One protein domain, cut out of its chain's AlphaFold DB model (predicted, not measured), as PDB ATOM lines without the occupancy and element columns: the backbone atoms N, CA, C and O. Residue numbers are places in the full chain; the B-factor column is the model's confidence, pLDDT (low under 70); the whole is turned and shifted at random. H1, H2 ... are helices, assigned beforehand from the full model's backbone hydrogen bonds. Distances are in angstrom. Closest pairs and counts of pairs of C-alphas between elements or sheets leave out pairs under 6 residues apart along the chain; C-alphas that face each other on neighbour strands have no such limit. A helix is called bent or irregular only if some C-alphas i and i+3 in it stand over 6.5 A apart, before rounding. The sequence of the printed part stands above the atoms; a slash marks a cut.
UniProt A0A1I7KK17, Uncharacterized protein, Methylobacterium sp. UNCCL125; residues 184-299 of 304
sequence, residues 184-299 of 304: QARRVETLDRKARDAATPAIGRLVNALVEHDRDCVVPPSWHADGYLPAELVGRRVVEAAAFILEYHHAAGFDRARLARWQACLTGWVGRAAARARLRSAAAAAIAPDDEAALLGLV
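Overview. This is residues 184 to 299 of the 304 residues of an uncharacterized protein of Methylobacterium sp. UNCCL125 (UniProt A0A1I7KK17). Two long helices, the bent H1 and the longer H4, run side by side the same way over part of their lengths, and H3 packs on H1 while running back the opposite way. H4 then runs on past this body as a free arm, residues 279 to 299, which sticks out and makes much of the length, while the small H2 and the long link after it form a loop region beside the body. The 116 printed residues hold four named helices, H1, H2, H3 and H4 in that order, with no named strand: the class is all helix. The whole is only just loose, close to extended, with a radius of gyration of the C-alphas of 19.8 A and spans of 79 by 24 by 19 A.

Arrangement. H1, residues 184 to 213, was assigned as one helix by its hydrogen bonds but is bent, with C-alphas 198 and 201 6.7 A apart. Its arms, H1a at residues 184 to 198 and H1b at residues 201 to 213, stand at a steep tilt of 37 degrees, only just steep. H2, residues 221 to 225, touches no helix. H3, residues 238 to 251, is irregular, with C-alphas 240 and 243 7.7 A apart. H3 touches H1b at a shallow tilt of 17 degrees, opposite ways, the closest C-alphas being those of Gly 204 and Leu 246, 5.9 A apart. With residues 249 to 250 alone it touches H1a, where the closest C-alphas are those of Arg 196 and His 250, 6.2 A apart. H4, residues 256 to 299, touches H1b with its residues 263 to 277 alone, the same way at a shallow tilt of 22 degrees; the closest C-alphas, of Leu 210 and Val 270, are 4.9 A apart. H4 touches H1a with residues 256 to 259 alone, the closest C-alphas being those of Asp 192 and Arg 256, 5.6 A apart. H3 and H4 are close but not clearly touching, with the C-alphas of His 249 and Leu 259 7.5 A apart. H1a, H1b, H3 and H4 form a bundle, helices set side by side. Every O i to N i+4 pair is within hydrogen-bond range in H1a, H1b and H2, against 5 of 10 in H3 and 35 of 40 in H4.

Along the chain. H1a begins at C-alpha 184, (232.594, 173.624, 322.915), and is 20.9 A long; H1b is 18.5 A long. H3 measures 18.4 A. H4 runs 64.7 A from C-alpha 256 at (239.024, 187.092, 319.325) to C-alpha 299 at (254.399, 246.429, 298.750).

Size, cuts and confidence. The C-alphas of Gln 184 and Val 299, the two farthest apart, are 79.7 A apart. The printed part has no cut. The link from H2 to H3 is long, with 12 residues. Residues 287 to 299 are under 70 in pLDDT.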
ATOM      1  N   GLN A 184     231.698 172.541 322.532       86.44
ATOM      2  CA  GLN A 184     232.594 173.624 322.915       86.44
ATOM      3  C   GLN A 184     233.296 174.235 321.698       86.44
ATOM      4  O   GLN A 184     233.327 175.458 321.584       86.44
ATOM      5  N   ALA A 185     233.787 173.415 320.765       88.19
ATOM      6  CA  ALA A 185     234.389 173.891 319.520       88.19
ATOM      7  C   ALA A 185     233.402 174.748 318.709       88.19
ATOM      8  O   ALA A 185     233.718 175.883 318.357       88.19
ATOM      9  N   ARG A 186     232.160 174.272 318.531       92.12
ATOM     10  CA  ARG A 186     231.087 175.034 317.860       92.12
ATOM     11  C   ARG A 186     230.785 176.358 318.555       92.12
ATOM     12  O   ARG A 186     230.525 177.368 317.901       92.12
ATOM     13  N   ARG A 187     230.796 176.368 319.891       92.25
ATOM     14  CA  ARG A 187     230.579 177.586 320.676       92.25
ATOM     15  C   ARG A 187     231.711 178.587 320.469       92.25
ATOM     16  O   ARG A 187     231.422 179.763 320.279       92.25
ATOM     17  N   VAL A 188     232.966 178.137 320.503       91.12
ATOM     18  CA  VAL A 188     234.142 178.988 320.259       91.12
ATOM     19  C   VAL A 188     234.076 179.588 318.858       91.12
ATOM     20  O   VAL A 188     234.084 180.807 318.736       91.12
ATOM     21  N   GLU A 189     233.858 178.763 317.836       92.25
ATOM     22  CA  GLU A 189     233.716 179.211 316.447       92.25
ATOM     23  C   GLU A 189     232.589 180.242 316.281       92.25
ATOM     24  O   GLU A 189     232.758 181.274 315.629       92.25
ATOM     25  N   THR A 190     231.443 180.011 316.929       94.12
ATOM     26  CA  THR A 190     230.315 180.953 316.908       94.12
ATOM     27  C   THR A 190     230.681 182.291 317.550       94.12
ATOM     28  O   THR A 190     230.289 183.341 317.039       94.12
ATOM     29  N   LEU A 191     231.401 182.273 318.673       94.44
ATOM     30  CA  LEU A 191     231.843 183.491 319.351       94.44
ATOM     31  C   LEU A 191     232.894 184.243 318.533       94.44
ATOM     32  O   LEU A 191     232.834 185.467 318.472       94.44
ATOM     33  N   ASP A 192     233.809 183.530 317.886       94.81
ATOM     34  CA  ASP A 192     234.838 184.138 317.046       94.81
ATOM     35  C   ASP A 192     234.233 184.723 315.763       94.81
ATOM     36  O   ASP A 192     234.579 185.834 315.375       94.81
ATOM     37  N   ARG A 193     233.244 184.058 315.143       95.19
ATOM     38  CA  ARG A 193     232.445 184.653 314.055       95.19
ATOM     39  C   ARG A 193     231.756 185.945 314.503       95.19
ATOM     40  O   ARG A 193     231.981 186.984 313.897       95.19
ATOM     41  N   LYS A 194     231.013 185.910 315.615       95.06
ATOM     42  CA  LYS A 194     230.341 187.107 316.156       95.06
ATOM     43  C   LYS A 194     231.319 188.243 316.466       95.06
ATOM     44  O   LYS A 194     230.979 189.408 316.295       95.06
ATOM     45  N   ALA A 195     232.518 187.919 316.942       95.00
ATOM     46  CA  ALA A 195     233.542 188.918 317.212       95.00
ATOM     47  C   ALA A 195     234.093 189.548 315.930       95.00
ATOM     48  O   ALA A 195     234.308 190.756 315.910       95.00
ATOM     49  N   ARG A 196     234.282 188.761 314.865       96.50
ATOM     50  CA  ARG A 196     234.670 189.276 313.546       96.50
ATOM     51  C   ARG A 196     233.602 190.212 312.978       96.50
ATOM     52  O   ARG A 196     233.947 191.309 312.550       96.50
ATOM     53  N   ASP A 197     232.326 189.835 313.076       95.69
ATOM     54  CA  ASP A 197     231.195 190.682 312.659       95.69
ATOM     55  C   ASP A 197     231.186 192.016 313.431       95.69
ATOM     56  O   ASP A 197     231.066 193.096 312.852       95.69
ATOM     57  N   ALA A 198     231.372 191.958 314.754       94.19
ATOM     58  CA  ALA A 198     231.406 193.142 315.611       94.19
ATOM     59  C   ALA A 198     232.660 194.015 315.404       94.19
ATOM     60  O   ALA A 198     232.624 195.221 315.662       94.19
ATOM     61  N   ALA A 199     233.772 193.427 314.956       95.56
ATOM     62  CA  ALA A 199     235.034 194.130 314.745       95.56
ATOM     63  C   ALA A 199     235.049 194.968 313.461       95.56
ATOM     64  O   ALA A 199     235.696 196.015 313.463       95.56
ATOM     65  N   THR A 200     234.320 194.565 312.412       95.69
ATOM     66  CA  THR A 200     234.238 195.272 311.120       95.69
ATOM     67  C   THR A 200     233.998 196.786 311.267       95.69
ATOM     68  O   THR A 200     234.838 197.562 310.803       95.69
ATOM     69  N   PRO A 201     232.950 197.271 311.969       96.44
ATOM     70  CA  PRO A 201     232.727 198.713 312.107       96.44
ATOM     71  C   PRO A 201     233.820 199.422 312.922       96.44
ATOM     72  O   PRO A 201     234.099 200.597 312.688       96.44
ATOM     73  N   ALA A 202     234.447 198.743 313.885       95.69
ATOM     74  CA  ALA A 202     235.534 199.321 314.672       95.69
ATOM     75  C   ALA A 202     236.821 199.463 313.846       95.69
ATOM     76  O   ALA A 202     237.447 200.521 313.873       95.69
ATOM     77  N   ILE A 203     237.174 198.435 313.070       96.94
ATOM     78  CA  ILE A 203     238.298 198.466 312.128       96.94
ATOM     79  C   ILE A 203     238.059 199.548 311.072       96.94
ATOM     80  O   ILE A 203     238.951 200.356 310.833       96.94
ATOM     81  N   GLY A 204     236.844 199.645 310.522       97.12
ATOM     82  CA  GLY A 204     236.487 200.685 309.552       97.12
ATOM     83  C   GLY A 204     236.695 202.102 310.081       97.12
ATOM     84  O   GLY A 204     237.305 202.924 309.403       97.12
ATOM     85  N   ARG A 205     236.284 202.383 311.326       97.88
ATOM     86  CA  ARG A 205     236.553 203.687 311.962       97.88
ATOM     87  C   ARG A 205     238.049 203.978 312.090       97.88
ATOM     88  O   ARG A 205     238.461 205.100 311.827       97.88
ATOM     89  N   LEU A 206     238.850 202.987 312.478       97.50
ATOM     90  CA  LEU A 206     240.299 203.154 312.629       97.50
ATOM     91  C   LEU A 206     240.997 203.375 311.281       97.50
ATOM     92  O   LEU A 206     241.857 204.244 311.180       97.50
ATOM     93  N   VAL A 207     240.612 202.631 310.241       96.75
ATOM     94  CA  VAL A 207     241.151 202.806 308.884       96.75
ATOM     95  C   VAL A 207     240.779 204.182 308.331       96.75
ATOM     96  O   VAL A 207     241.649 204.881 307.819       96.75
ATOM     97  N   ASN A 208     239.525 204.614 308.499       96.88
ATOM     98  CA  ASN A 208     239.092 205.942 308.064       96.88
ATOM     99  C   ASN A 208     239.863 207.056 308.787       96.88
ATOM    100  O   ASN A 208     240.380 207.953 308.128       96.88
ATOM    101  N   ALA A 209     240.020 206.963 310.111       96.50
ATOM    102  CA  ALA A 209     240.807 207.926 310.886       96.50
ATOM    103  C   ALA A 209     242.285 207.957 310.456       96.50
ATOM    104  O   ALA A 209     242.916 209.013 310.429       96.50
ATOM    105  N   LEU A 210     242.852 206.801 310.094       96.12
ATOM    106  CA  LEU A 210     244.220 206.718 309.585       96.12
ATOM    107  C   LEU A 210     244.367 207.468 308.252       96.12
ATOM    108  O   LEU A 210     245.305 208.248 308.102       96.12
ATOM    109  N   VAL A 211     243.427 207.268 307.323       95.44
ATOM    110  CA  VAL A 211     243.405 207.949 306.015       95.44
ATOM    111  C   VAL A 211     243.151 209.452 306.163       95.44
ATOM    112  O   VAL A 211     243.745 210.242 305.433       95.44
ATOM    113  N   GLU A 212     242.310 209.860 307.114       95.62
ATOM    114  CA  GLU A 212     242.023 211.271 307.399       95.62
ATOM    115  C   GLU A 212     243.266 212.023 307.900       95.62
ATOM    116  O   GLU A 212     243.548 213.134 307.453       95.62
ATOM    117  N   HIS A 213     244.051 211.415 308.794       94.44
ATOM    118  CA  HIS A 213     245.280 212.028 309.305       94.44
ATOM    119  C   HIS A 213     246.468 211.939 308.336       94.44
ATOM    120  O   HIS A 213     247.367 212.789 308.374       94.44
ATOM    121  N   ASP A 214     246.521 210.898 307.502       92.62
ATOM    122  CA  ASP A 214     247.618 210.664 306.568       92.62
ATOM    123  C   ASP A 214     247.152 209.919 305.307       92.62
ATOM    124  O   ASP A 214     247.185 208.690 305.231       92.62
ATOM    125  N   ARG A 215     246.740 210.684 304.289       89.75
ATOM    126  CA  ARG A 215     246.198 210.151 303.028       89.75
ATOM    127  C   ARG A 215     247.195 209.290 302.244       89.75
ATOM    128  O   ARG A 215     246.777 208.358 301.558       89.75
ATOM    129  N   ASP A 216     248.488 209.577 302.374       92.38
ATOM    130  CA  ASP A 216     249.569 208.845 301.704       92.38
ATOM    131  C   ASP A 216     250.148 207.719 302.571       92.38
ATOM    132  O   ASP A 216     251.168 207.120 302.231       92.38
ATOM    133  N   CYS A 217     249.496 207.394 303.695       93.38
ATOM    134  CA  CYS A 217     249.894 206.269 304.528       93.38
ATOM    135  C   CYS A 217     249.868 204.971 303.710       93.38
ATOM    136  O   CYS A 217     248.859 204.617 303.095       93.38
ATOM    137  N   VAL A 218     250.988 204.250 303.730       96.44
ATOM    138  CA  VAL A 218     251.138 202.940 303.094       96.44
ATOM    139  C   VAL A 218     251.042 201.818 304.119       96.44
ATOM    140  O   VAL A 218     251.378 201.996 305.291       96.44
ATOM    141  N   VAL A 219     250.610 200.646 303.667       96.12
ATOM    142  CA  VAL A 219     250.584 199.422 304.467       96.12
ATOM    143  C   VAL A 219     252.023 199.033 304.842       96.12
ATOM    144  O   VAL A 219     252.834 198.758 303.952       96.12
ATOM    145  N   PRO A 220     252.371 198.995 306.139       96.12
ATOM    146  CA  PRO A 220     253.722 198.693 306.590       96.12
ATOM    147  C   PRO A 220     254.030 197.185 306.511       96.12
ATOM    148  O   PRO A 220     253.134 196.361 306.726       96.12
ATOM    149  N   PRO A 221     255.306 196.792 306.325       95.88
ATOM    150  CA  PRO A 221     255.714 195.383 306.342       95.88
ATOM    151  C   PRO A 221     255.364 194.652 307.645       95.88
ATOM    152  O   PRO A 221     255.099 193.452 307.628       95.88
ATOM    153  N   SER A 222     255.312 195.368 308.774       96.19
ATOM    154  CA  SER A 222     254.963 194.780 310.073       96.19
ATOM    155  C   SER A 222     253.545 194.215 310.118       96.19
ATOM    156  O   SER A 222     253.317 193.214 310.785       96.19
ATOM    157  N   TRP A 223     252.595 194.776 309.361       96.69
ATOM    158  CA  TRP A 223     251.239 194.220 309.296       96.69
ATOM    159  C   TRP A 223     251.224 192.832 308.654       96.69
ATOM    160  O   TRP A 223     250.434 191.981 309.060       96.69
ATOM    161  N   HIS A 224     252.119 192.581 307.697       96.19
ATOM    162  CA  HIS A 224     252.318 191.247 307.147       96.19
ATOM    163  C   HIS A 224     253.111 190.342 308.095       96.19
ATOM    164  O   HIS A 224     252.699 189.209 308.326       96.19
ATOM    165  N   ALA A 225     254.201 190.841 308.686       94.88
ATOM    166  CA  ALA A 225     255.035 190.063 309.606       94.88
ATOM    167  C   ALA A 225     254.246 189.541 310.824       94.88
ATOM    168  O   ALA A 225     254.411 188.394 311.229       94.88
ATOM    169  N   ASP A 226     253.315 190.344 311.345       94.12
ATOM    170  CA  ASP A 226     252.408 189.957 312.433       94.12
ATOM    171  C   ASP A 226     251.210 189.098 311.942       94.12
ATOM    172  O   ASP A 226     250.335 188.665 312.705       94.12
ATOM    173  N   GLY A 227     251.145 188.851 310.630       94.06
ATOM    174  CA  GLY A 227     250.130 188.069 309.933       94.06
ATOM    175  C   GLY A 227     248.746 188.720 309.898       94.06
ATOM    176  O   GLY A 227     247.743 188.015 309.773       94.06
ATOM    177  N   TYR A 228     248.658 190.041 310.053       95.94
ATOM    178  CA  TYR A 228     247.390 190.758 309.962       95.94
ATOM    179  C   TYR A 228     246.909 190.945 308.531       95.94
ATOM    180  O   TYR A 228     245.707 191.057 308.331       95.94
ATOM    181  N   LEU A 229     247.821 190.978 307.559       96.62
ATOM    182  CA  LEU A 229     247.530 191.168 306.141       96.62
ATOM    183  C   LEU A 229     248.461 190.316 305.262       96.62
ATOM    184  O   LEU A 229     249.534 189.896 305.711       96.62
ATOM    185  N   PRO A 230     248.074 190.057 304.007       95.06
ATOM    186  CA  PRO A 230     248.911 189.337 303.059       95.06
ATOM    187  C   PRO A 230     250.026 190.251 302.505       95.06
ATOM    188  O   PRO A 230     249.934 191.482 302.568       95.06
ATOM    189  N   ALA A 231     251.107 189.653 302.000       95.12
ATOM    190  CA  ALA A 231     252.318 190.373 301.590       95.12
ATOM    191  C   ALA A 231     252.072 191.334 300.411       95.12
ATOM    192  O   ALA A 231     252.706 192.379 300.311       95.12
ATOM    193  N   GLU A 232     251.106 191.017 299.554       94.81
ATOM    194  CA  GLU A 232     250.753 191.728 298.322       94.81
ATOM    195  C   GLU A 232     250.200 193.139 298.567       94.81
ATOM    196  O   GLU A 232     250.133 193.956 297.640       94.81
ATOM    197  N   LEU A 233     249.782 193.428 299.802       94.50
ATOM    198  CA  LEU A 233     249.328 194.756 300.205       94.50
ATOM    199  C   LEU A 233     250.443 195.638 300.745       94.50
ATOM    200  O   LEU A 233     250.245 196.847 300.817       94.50
ATOM    201  N   VAL A 234     251.594 195.076 301.121       96.00
ATOM    202  CA  VAL A 234     252.705 195.847 301.686       96.00
ATOM    203  C   VAL A 234     253.155 196.916 300.688       96.00
ATOM    204  O   VAL A 234     253.338 196.649 299.504       96.00
ATOM    205  N   GLY A 235     253.298 198.153 301.167       94.38
ATOM    206  CA  GLY A 235     253.665 199.310 300.348       94.38
ATOM    207  C   GLY A 235     252.513 199.938 299.553       94.38
ATOM    208  O   GLY A 235     252.675 201.052 299.061       94.38
ATOM    209  N   ARG A 236     251.336 199.301 299.462       96.38
ATOM    210  CA  ARG A 236     250.147 199.938 298.868       96.38
ATOM    211  C   ARG A 236     249.598 201.016 299.789       96.38
ATOM    212  O   ARG A 236     249.703 200.905 301.012       96.38
ATOM    213  N   ARG A 237     248.952 202.036 299.222       96.94
ATOM    214  CA  ARG A 237     248.285 203.062 300.030       96.94
ATOM    215  C   ARG A 237     247.102 202.459 300.780       96.94
ATOM    216  O   ARG A 237     246.299 201.721 300.211       96.94
ATOM    217  N   VAL A 238     246.965 202.813 302.055       95.81
ATOM    218  CA  VAL A 238     245.885 202.327 302.927       95.81
ATOM    219  C   VAL A 238     244.517 202.679 302.344       95.81
ATOM    220  O   VAL A 238     243.618 201.850 302.397       95.81
ATOM    221  N   VAL A 239     244.371 203.856 301.725       95.94
ATOM    222  CA  VAL A 239     243.118 204.267 301.067       95.94
ATOM    223  C   VAL A 239     242.714 203.334 299.918       95.94
ATOM    224  O   VAL A 239     241.535 203.043 299.754       95.94
ATOM    225  N   GLU A 240     243.682 202.809 299.162       95.25
ATOM    226  CA  GLU A 240     243.437 201.878 298.050       95.25
ATOM    227  C   GLU A 240     243.132 200.462 298.560       95.25
ATOM    228  O   GLU A 240     242.357 199.726 297.956       95.25
ATOM    229  N   ALA A 241     243.723 200.081 299.695       94.25
ATOM    230  CA  ALA A 241     243.548 198.770 300.313       94.25
ATOM    231  C   ALA A 241     242.408 198.715 301.351       94.25
ATOM    232  O   ALA A 241     242.142 197.645 301.898       94.25
ATOM    233  N   ALA A 242     241.729 199.831 301.639       93.81
ATOM    234  CA  ALA A 242     240.835 199.976 302.791       93.81
ATOM    235  C   ALA A 242     239.719 198.921 302.837       93.81
ATOM    236  O   ALA A 242     239.510 198.295 303.875       93.81
ATOM    237  N   ALA A 243     239.054 198.676 301.703       92.88
ATOM    238  CA  ALA A 243     237.997 197.669 301.604       92.88
ATOM    239  C   ALA A 243     238.515 196.253 301.905       92.88
ATOM    240  O   ALA A 243     237.844 195.473 302.574       92.88
ATOM    241  N   PHE A 244     239.738 195.935 301.470       95.12
ATOM    242  CA  PHE A 244     240.355 194.645 301.766       95.12
ATOM    243  C   PHE A 244     240.740 194.541 303.244       95.12
ATOM    244  O   PHE A 244     240.440 193.543 303.889       95.12
ATOM    245  N   ILE A 245     241.374 195.578 303.799       94.56
ATOM    246  CA  ILE A 245     241.784 195.623 305.210       94.56
ATOM    247  C   ILE A 245     240.577 195.431 306.140       94.56
ATOM    248  O   ILE A 245     240.693 194.764 307.168       94.56
ATOM    249  N   LEU A 246     239.429 196.002 305.764       94.50
ATOM    250  CA  LEU A 246     238.176 195.907 306.504       94.50
ATOM    251  C   LEU A 246     237.628 194.475 306.573       94.50
ATOM    252  O   LEU A 246     237.085 194.103 307.603       94.50
ATOM    253  N   GLU A 247     237.749 193.685 305.506       93.12
ATOM    254  CA  GLU A 247     237.122 192.356 305.413       93.12
ATOM    255  C   GLU A 247     238.103 191.197 305.632       93.12
ATOM    256  O   GLU A 247     237.697 190.057 305.868       93.12
ATOM    257  N   TYR A 248     239.411 191.455 305.589       95.56
ATOM    258  CA  TYR A 248     240.411 190.391 305.616       95.56
ATOM    259  C   TYR A 248     240.343 189.520 306.875       95.56
ATOM    260  O   TYR A 248     240.570 188.314 306.796       95.56
ATOM    261  N   HIS A 249     239.977 190.075 308.036       95.19
ATOM    262  CA  HIS A 249     239.870 189.290 309.273       95.19
ATOM    263  C   HIS A 249     238.780 188.208 309.215       95.19
ATOM    264  O   HIS A 249     238.873 187.211 309.940       95.19
ATOM    265  N   HIS A 250     237.774 188.365 308.348       95.12
ATOM    266  CA  HIS A 250     236.790 187.322 308.053       95.12
ATOM    267  C   HIS A 250     237.416 186.181 307.266       95.12
ATOM    268  O   HIS A 250     237.398 185.041 307.740       95.12
ATOM    269  N   ALA A 251     238.030 186.507 306.126       93.12
ATOM    270  CA  ALA A 251     238.681 185.544 305.238       93.12
ATOM    271  C   ALA A 251     239.831 184.793 305.929       93.12
ATOM    272  O   ALA A 251     239.964 183.581 305.785       93.12
ATOM    273  N   ALA A 252     240.620 185.497 306.738       92.75
ATOM    274  CA  ALA A 252     241.781 184.956 307.433       92.75
ATOM    275  C   ALA A 252     241.447 184.222 308.742       92.75
ATOM    276  O   ALA A 252     242.356 183.768 309.438       92.75
ATOM    277  N   GLY A 253     240.169 184.104 309.117       94.56
ATOM    278  CA  GLY A 253     239.800 183.260 310.252       94.56
ATOM    279  C   GLY A 253     240.181 183.818 311.625       94.56
ATOM    280  O   GLY A 253     240.461 183.024 312.519       94.56
ATOM    281  N   PHE A 254     240.259 185.142 311.815       96.44
ATOM    282  CA  PHE A 254     240.819 185.690 313.059       96.44
ATOM    283  C   PHE A 254     239.996 185.306 314.292       96.44
ATOM    284  O   PHE A 254     238.791 185.555 314.361       96.44
ATOM    285  N   ASP A 255     240.683 184.758 315.296       95.81
ATOM    286  CA  ASP A 255     240.126 184.579 316.629       95.81
ATOM    287  C   ASP A 255     239.993 185.923 317.371       95.81
ATOM    288  O   ASP A 255     240.555 186.957 316.987       95.81
ATOM    289  N   ARG A 256     239.251 185.907 318.482       95.50
ATOM    290  CA  ARG A 256     239.024 187.092 319.325       95.50
ATOM    291  C   ARG A 256     240.303 187.759 319.828       95.50
ATOM    292  O   ARG A 256     240.363 188.986 319.883       95.50
ATOM    293  N   ALA A 257     241.314 186.983 320.209       95.31
ATOM    294  CA  ALA A 257     242.554 187.533 320.746       95.31
ATOM    295  C   ALA A 257     243.359 188.238 319.646       95.31
ATOM    296  O   ALA A 257     243.934 189.304 319.874       95.31
ATOM    297  N   ARG A 258     243.369 187.674 318.437       96.81
ATOM    298  CA  ARG A 258     244.007 188.253 317.260       96.81
ATOM    299  C   ARG A 258     243.293 189.514 316.792       96.81
ATOM    300  O   ARG A 258     243.977 190.491 316.506       96.81
ATOM    301  N   LEU A 259     241.958 189.533 316.793       96.75
ATOM    302  CA  LEU A 259     241.176 190.745 316.517       96.75
ATOM    303  C   LEU A 259     241.519 191.882 317.485       96.75
ATOM    304  O   LEU A 259     241.755 193.004 317.044       96.75
ATOM    305  N   ALA A 260     241.599 191.593 318.787       96.75
ATOM    306  CA  ALA A 260     241.946 192.598 319.790       96.75
ATOM    307  C   ALA A 260     243.354 193.175 319.559       96.75
ATOM    308  O   ALA A 260     243.540 194.394 319.580       96.75
ATOM    309  N   ARG A 261     244.346 192.318 319.270       97.62
ATOM    310  CA  ARG A 261     245.704 192.770 318.920       97.62
ATOM    311  C   ARG A 261     245.728 193.576 317.623       97.62
ATOM    312  O   ARG A 261     246.436 194.577 317.548       97.62
ATOM    313  N   TRP A 262     244.929 193.185 316.633       97.44
ATOM    314  CA  TRP A 262     244.832 193.905 315.369       97.44
ATOM    315  C   TRP A 262     244.259 195.314 315.552       97.44
ATOM    316  O   TRP A 262     244.851 196.294 315.106       97.44
ATOM    317  N   GLN A 263     243.160 195.441 316.297       97.19
ATOM    318  CA  GLN A 263     242.569 196.737 316.634       97.19
ATOM    319  C   GLN A 263     243.530 197.619 317.443       97.19
ATOM    320  O   GLN A 263     243.629 198.817 317.177       97.19
ATOM    321  N   ALA A 264     244.274 197.042 318.392       97.56
ATOM    322  CA  ALA A 264     245.300 197.768 319.139       97.56
ATOM    323  C   ALA A 264     246.437 198.252 318.220       97.56
ATOM    324  O   ALA A 264     246.871 199.401 318.329       97.56
ATOM    325  N   CYS A 265     246.870 197.416 317.271       97.31
ATOM    326  CA  CYS A 265     247.860 197.782 316.259       97.31
ATOM    327  C   CYS A 265     247.380 198.984 315.430       97.31
ATOM    328  O   CYS A 265     248.062 200.012 315.395       97.31
ATOM    329  N   LEU A 266     246.183 198.898 314.841       97.19
ATOM    330  CA  LEU A 266     245.569 199.988 314.077       97.19
ATOM    331  C   LEU A 266     245.422 201.269 314.910       97.19
ATOM    332  O   LEU A 266     245.778 202.346 314.442       97.19
ATOM    333  N   THR A 267     244.990 201.156 316.167       97.88
ATOM    334  CA  THR A 267     244.884 202.297 317.094       97.88
ATOM    335  C   THR A 267     246.236 202.989 317.296       97.88
ATOM    336  O   THR A 267     246.326 204.215 317.220       97.88
ATOM    337  N   GLY A 268     247.316 202.223 317.481       96.94
ATOM    338  CA  GLY A 268     248.667 202.778 317.582       96.94
ATOM    339  C   GLY A 268     249.123 203.488 316.301       96.94
ATOM    340  O   GLY A 268     249.789 204.521 316.371       96.94
ATOM    341  N   TRP A 269     248.744 202.970 315.128       96.88
ATOM    342  CA  TRP A 269     249.014 203.612 313.838       96.88
ATOM    343  C   TRP A 269     248.241 204.921 313.658       96.88
ATOM    344  O   TRP A 269     248.851 205.921 313.281       96.88
ATOM    345  N   VAL A 270     246.953 204.950 314.014       97.25
ATOM    346  CA  VAL A 270     246.140 206.178 314.030       97.25
ATOM    347  C   VAL A 270     246.779 207.235 314.933       97.25
ATOM    348  O   VAL A 270     246.956 208.374 314.508       97.25
ATOM    349  N   GLY A 271     247.214 206.860 316.142       95.44
ATOM    350  CA  GLY A 271     247.886 207.783 317.064       95.44
ATOM    351  C   GLY A 271     249.163 208.402 316.480       95.44
ATOM    352  O   GLY A 271     249.380 209.609 316.598       95.44
ATOM    353  N   ARG A 272     249.986 207.602 315.786       94.38
ATOM    354  CA  ARG A 272     251.189 208.098 315.093       94.38
ATOM    355  C   ARG A 272     250.854 209.015 313.916       94.38
ATOM    356  O   ARG A 272     251.533 210.023 313.731       94.38
ATOM    357  N   ALA A 273     249.833 208.687 313.126       93.44
ATOM    358  CA  ALA A 273     249.396 209.527 312.012       93.44
ATOM    359  C   ALA A 273     248.856 210.877 312.507       93.44
ATOM    360  O   ALA A 273     249.276 211.920 312.011       93.44
ATOM    361  N   ALA A 274     248.026 210.868 313.555       93.62
ATOM    362  CA  ALA A 274     247.512 212.079 314.191       93.62
ATOM    363  C   ALA A 274     248.642 212.977 314.727       93.62
ATOM    364  O   ALA A 274     248.624 214.191 314.523       93.62
ATOM    365  N   ALA A 275     249.654 212.393 315.379       91.88
ATOM    366  CA  ALA A 275     250.816 213.138 315.861       91.88
ATOM    367  C   ALA A 275     251.603 213.789 314.708       91.88
ATOM    368  O   ALA A 275     251.919 214.977 314.777       91.88
ATOM    369  N   ARG A 276     251.857 213.050 313.617       90.19
ATOM    370  CA  ARG A 276     252.518 213.592 312.415       90.19
ATOM    371  C   ARG A 276     251.703 214.706 311.756       90.19
ATOM    372  O   ARG A 276     252.281 215.700 311.328       90.19
ATOM    373  N   ALA A 277     250.380 214.568 311.681       88.94
ATOM    374  CA  ALA A 277     249.499 215.606 311.150       88.94
ATOM    375  C   ALA A 277     249.604 216.906 311.963       88.94
ATOM    376  O   ALA A 277     249.834 217.964 311.387       88.94
ATOM    377  N   ARG A 278     249.551 216.819 313.301       89.25
ATOM    378  CA  ARG A 278     249.710 217.985 314.191       89.25
ATOM    379  C   ARG A 278     251.058 218.678 314.016       89.25
ATOM    380  O   ARG A 278     251.094 219.901 313.960       89.25
ATOM    381  N   LEU A 279     252.145 217.913 313.900       88.69
ATOM    382  CA  LEU A 279     253.480 218.472 313.658       88.69
ATOM    383  C   LEU A 279     253.555 219.206 312.313       88.69
ATOM    384  O   LEU A 279     254.106 220.301 312.257       88.69
ATOM    385  N   ARG A 280     252.955 218.652 311.248       85.88
ATOM    386  CA  ARG A 280     252.870 219.320 309.936       85.88
ATOM    387  C   ARG A 280     252.066 220.618 310.004       85.88
ATOM    388  O   ARG A 280     252.516 221.627 309.477       85.88
ATOM    389  N   SER A 281     250.915 220.611 310.676       83.75
ATOM    390  CA  SER A 281     250.095 221.815 310.856       83.75
ATOM    391  C   SER A 281     250.812 222.887 311.680       83.75
ATOM    392  O   SER A 281     250.757 224.056 311.317       83.75
ATOM    393  N   ALA A 282     251.516 222.504 312.750       83.75
ATOM    394  CA  ALA A 282     252.303 223.433 313.559       83.75
ATOM    395  C   ALA A 282     253.474 224.037 312.767       83.75
ATOM    396  O   ALA A 282     253.706 225.239 312.848       83.75
ATOM    397  N   ALA A 283     254.173 223.228 311.965       80.00
ATOM    398  CA  ALA A 283     255.240 223.710 311.091       80.00
ATOM    399  C   ALA A 283     254.711 224.675 310.017       80.00
ATOM    400  O   ALA A 283     255.292 225.734 309.815       80.00
ATOM    401  N   ALA A 284     253.579 224.361 309.378       77.81
ATOM    402  CA  ALA A 284     252.949 225.252 308.402       77.81
ATOM    403  C   ALA A 284     252.487 226.581 309.033       77.81
ATOM    404  O   ALA A 284     252.695 227.643 308.454       77.81
ATOM    405  N   ALA A 285     251.919 226.535 310.242       76.81
ATOM    406  CA  ALA A 285     251.518 227.731 310.982       76.81
ATOM    407  C   ALA A 285     252.709 228.582 311.452       76.81
ATOM    408  O   ALA A 285     252.556 229.787 311.602       76.81
ATOM    409  N   ALA A 286     253.883 227.982 311.676       71.56
ATOM    410  CA  ALA A 286     255.108 228.706 312.016       71.56
ATOM    411  C   ALA A 286     255.757 229.400 310.804       71.56
ATOM    412  O   ALA A 286     256.475 230.372 310.994       71.56
ATOM    413  N   ILE A 287     255.492 228.926 309.580       65.62
ATOM    414  CA  ILE A 287     255.989 229.525 308.328       65.62
ATOM    415  C   ILE A 287     255.095 230.697 307.876       65.62
ATOM    416  O   ILE A 287     255.593 231.708 307.393       65.62
ATOM    417  N   ALA A 288     253.779 230.606 308.095       59.31
ATOM    418  CA  ALA A 288     252.810 231.635 307.703       59.31
ATOM    419  C   ALA A 288     253.064 233.082 308.222       59.31
ATOM    420  O   ALA A 288     252.801 234.007 307.454       59.31
ATOM    421  N   PRO A 289     253.559 233.342 309.455       54.81
ATOM    422  CA  PRO A 289     253.780 234.713 309.932       54.81
ATOM    423  C   PRO A 289     255.004 235.415 309.315       54.81
ATOM    424  O   PRO A 289     255.047 236.644 309.341       54.81
ATOM    425  N   ASP A 290     255.968 234.679 308.749       53.62
ATOM    426  CA  ASP A 290     257.142 235.276 308.089       53.62
ATOM    427  C   ASP A 290     256.826 235.725 306.650       53.62
ATOM    428  O   ASP A 290     257.317 236.764 306.202       53.62
ATOM    429  N   ASP A 291     255.939 235.015 305.946       53.72
ATOM    430  CA  ASP A 291     255.555 235.364 304.570       53.72
ATOM    431  C   ASP A 291     254.600 236.571 304.503       53.72
ATOM    432  O   ASP A 291     254.681 237.364 303.565       53.72
ATOM    433  N   GLU A 292     253.731 236.782 305.500       53.12
ATOM    434  CA  GLU A 292     252.849 237.962 305.536       53.12
ATOM    435  C   GLU A 292     253.644 239.259 305.801       53.12
ATOM    436  O   GLU A 292     253.382 240.293 305.181       53.12
ATOM    437  N   ALA A 293     254.687 239.199 306.638       54.84
ATOM    438  CA  ALA A 293     255.608 240.315 306.862       54.84
ATOM    439  C   ALA A 293     256.525 240.580 305.650       54.84
ATOM    440  O   ALA A 293     256.782 241.740 305.318       54.84
ATOM    441  N   ALA A 294     256.976 239.529 304.952       55.62
ATOM    442  CA  ALA A 294     257.768 239.656 303.728       55.62
ATOM    443  C   ALA A 294     256.949 240.225 302.551       55.62
ATOM    444  O   ALA A 294     257.439 241.087 301.817       55.62
ATOM    445  N   LEU A 295     255.682 239.821 302.403       54.12
ATOM    446  CA  LEU A 295     254.778 240.346 301.372       54.12
ATOM    447  C   LEU A 295     254.352 241.799 301.647       54.12
ATOM    448  O   LEU A 295     254.313 242.604 300.718       54.12
ATOM    449  N   LEU A 296     254.107 242.182 302.906       55.94
ATOM    450  CA  LEU A 296     253.821 243.580 303.270       55.94
ATOM    451  C   LEU A 296     255.057 244.497 303.178       55.94
ATOM    452  O   LEU A 296     254.909 245.707 302.990       55.94
ATOM    453  N   GLY A 297     256.269 243.941 303.286       55.41
ATOM    454  CA  GLY A 297     257.527 244.662 303.066       55.41
ATOM    455  C   GLY A 297     257.785 244.996 301.594       55.41
ATOM    456  O   GLY A 297     258.231 246.102 301.299       55.41
ATOM    457  N   LEU A 298     257.438 244.088 300.675       53.31
ATOM    458  CA  LEU A 298     257.585 244.280 299.225       53.31
ATOM    459  C   LEU A 298     256.596 245.301 298.640       53.31
ATOM    460  O   LEU A 298     256.944 246.014 297.705       53.31
ATOM    461  N   VAL A 299     255.391 245.433 299.209       54.16
ATOM    462  CA  VAL A 299     254.399 246.429 298.750       54.16
ATOM    463  C   VAL A 299     254.785 247.861 299.157       54.16
ATOM    464  O   VAL A 299     254.399 248.813 298.491       54.16
TER     465      VAL A 299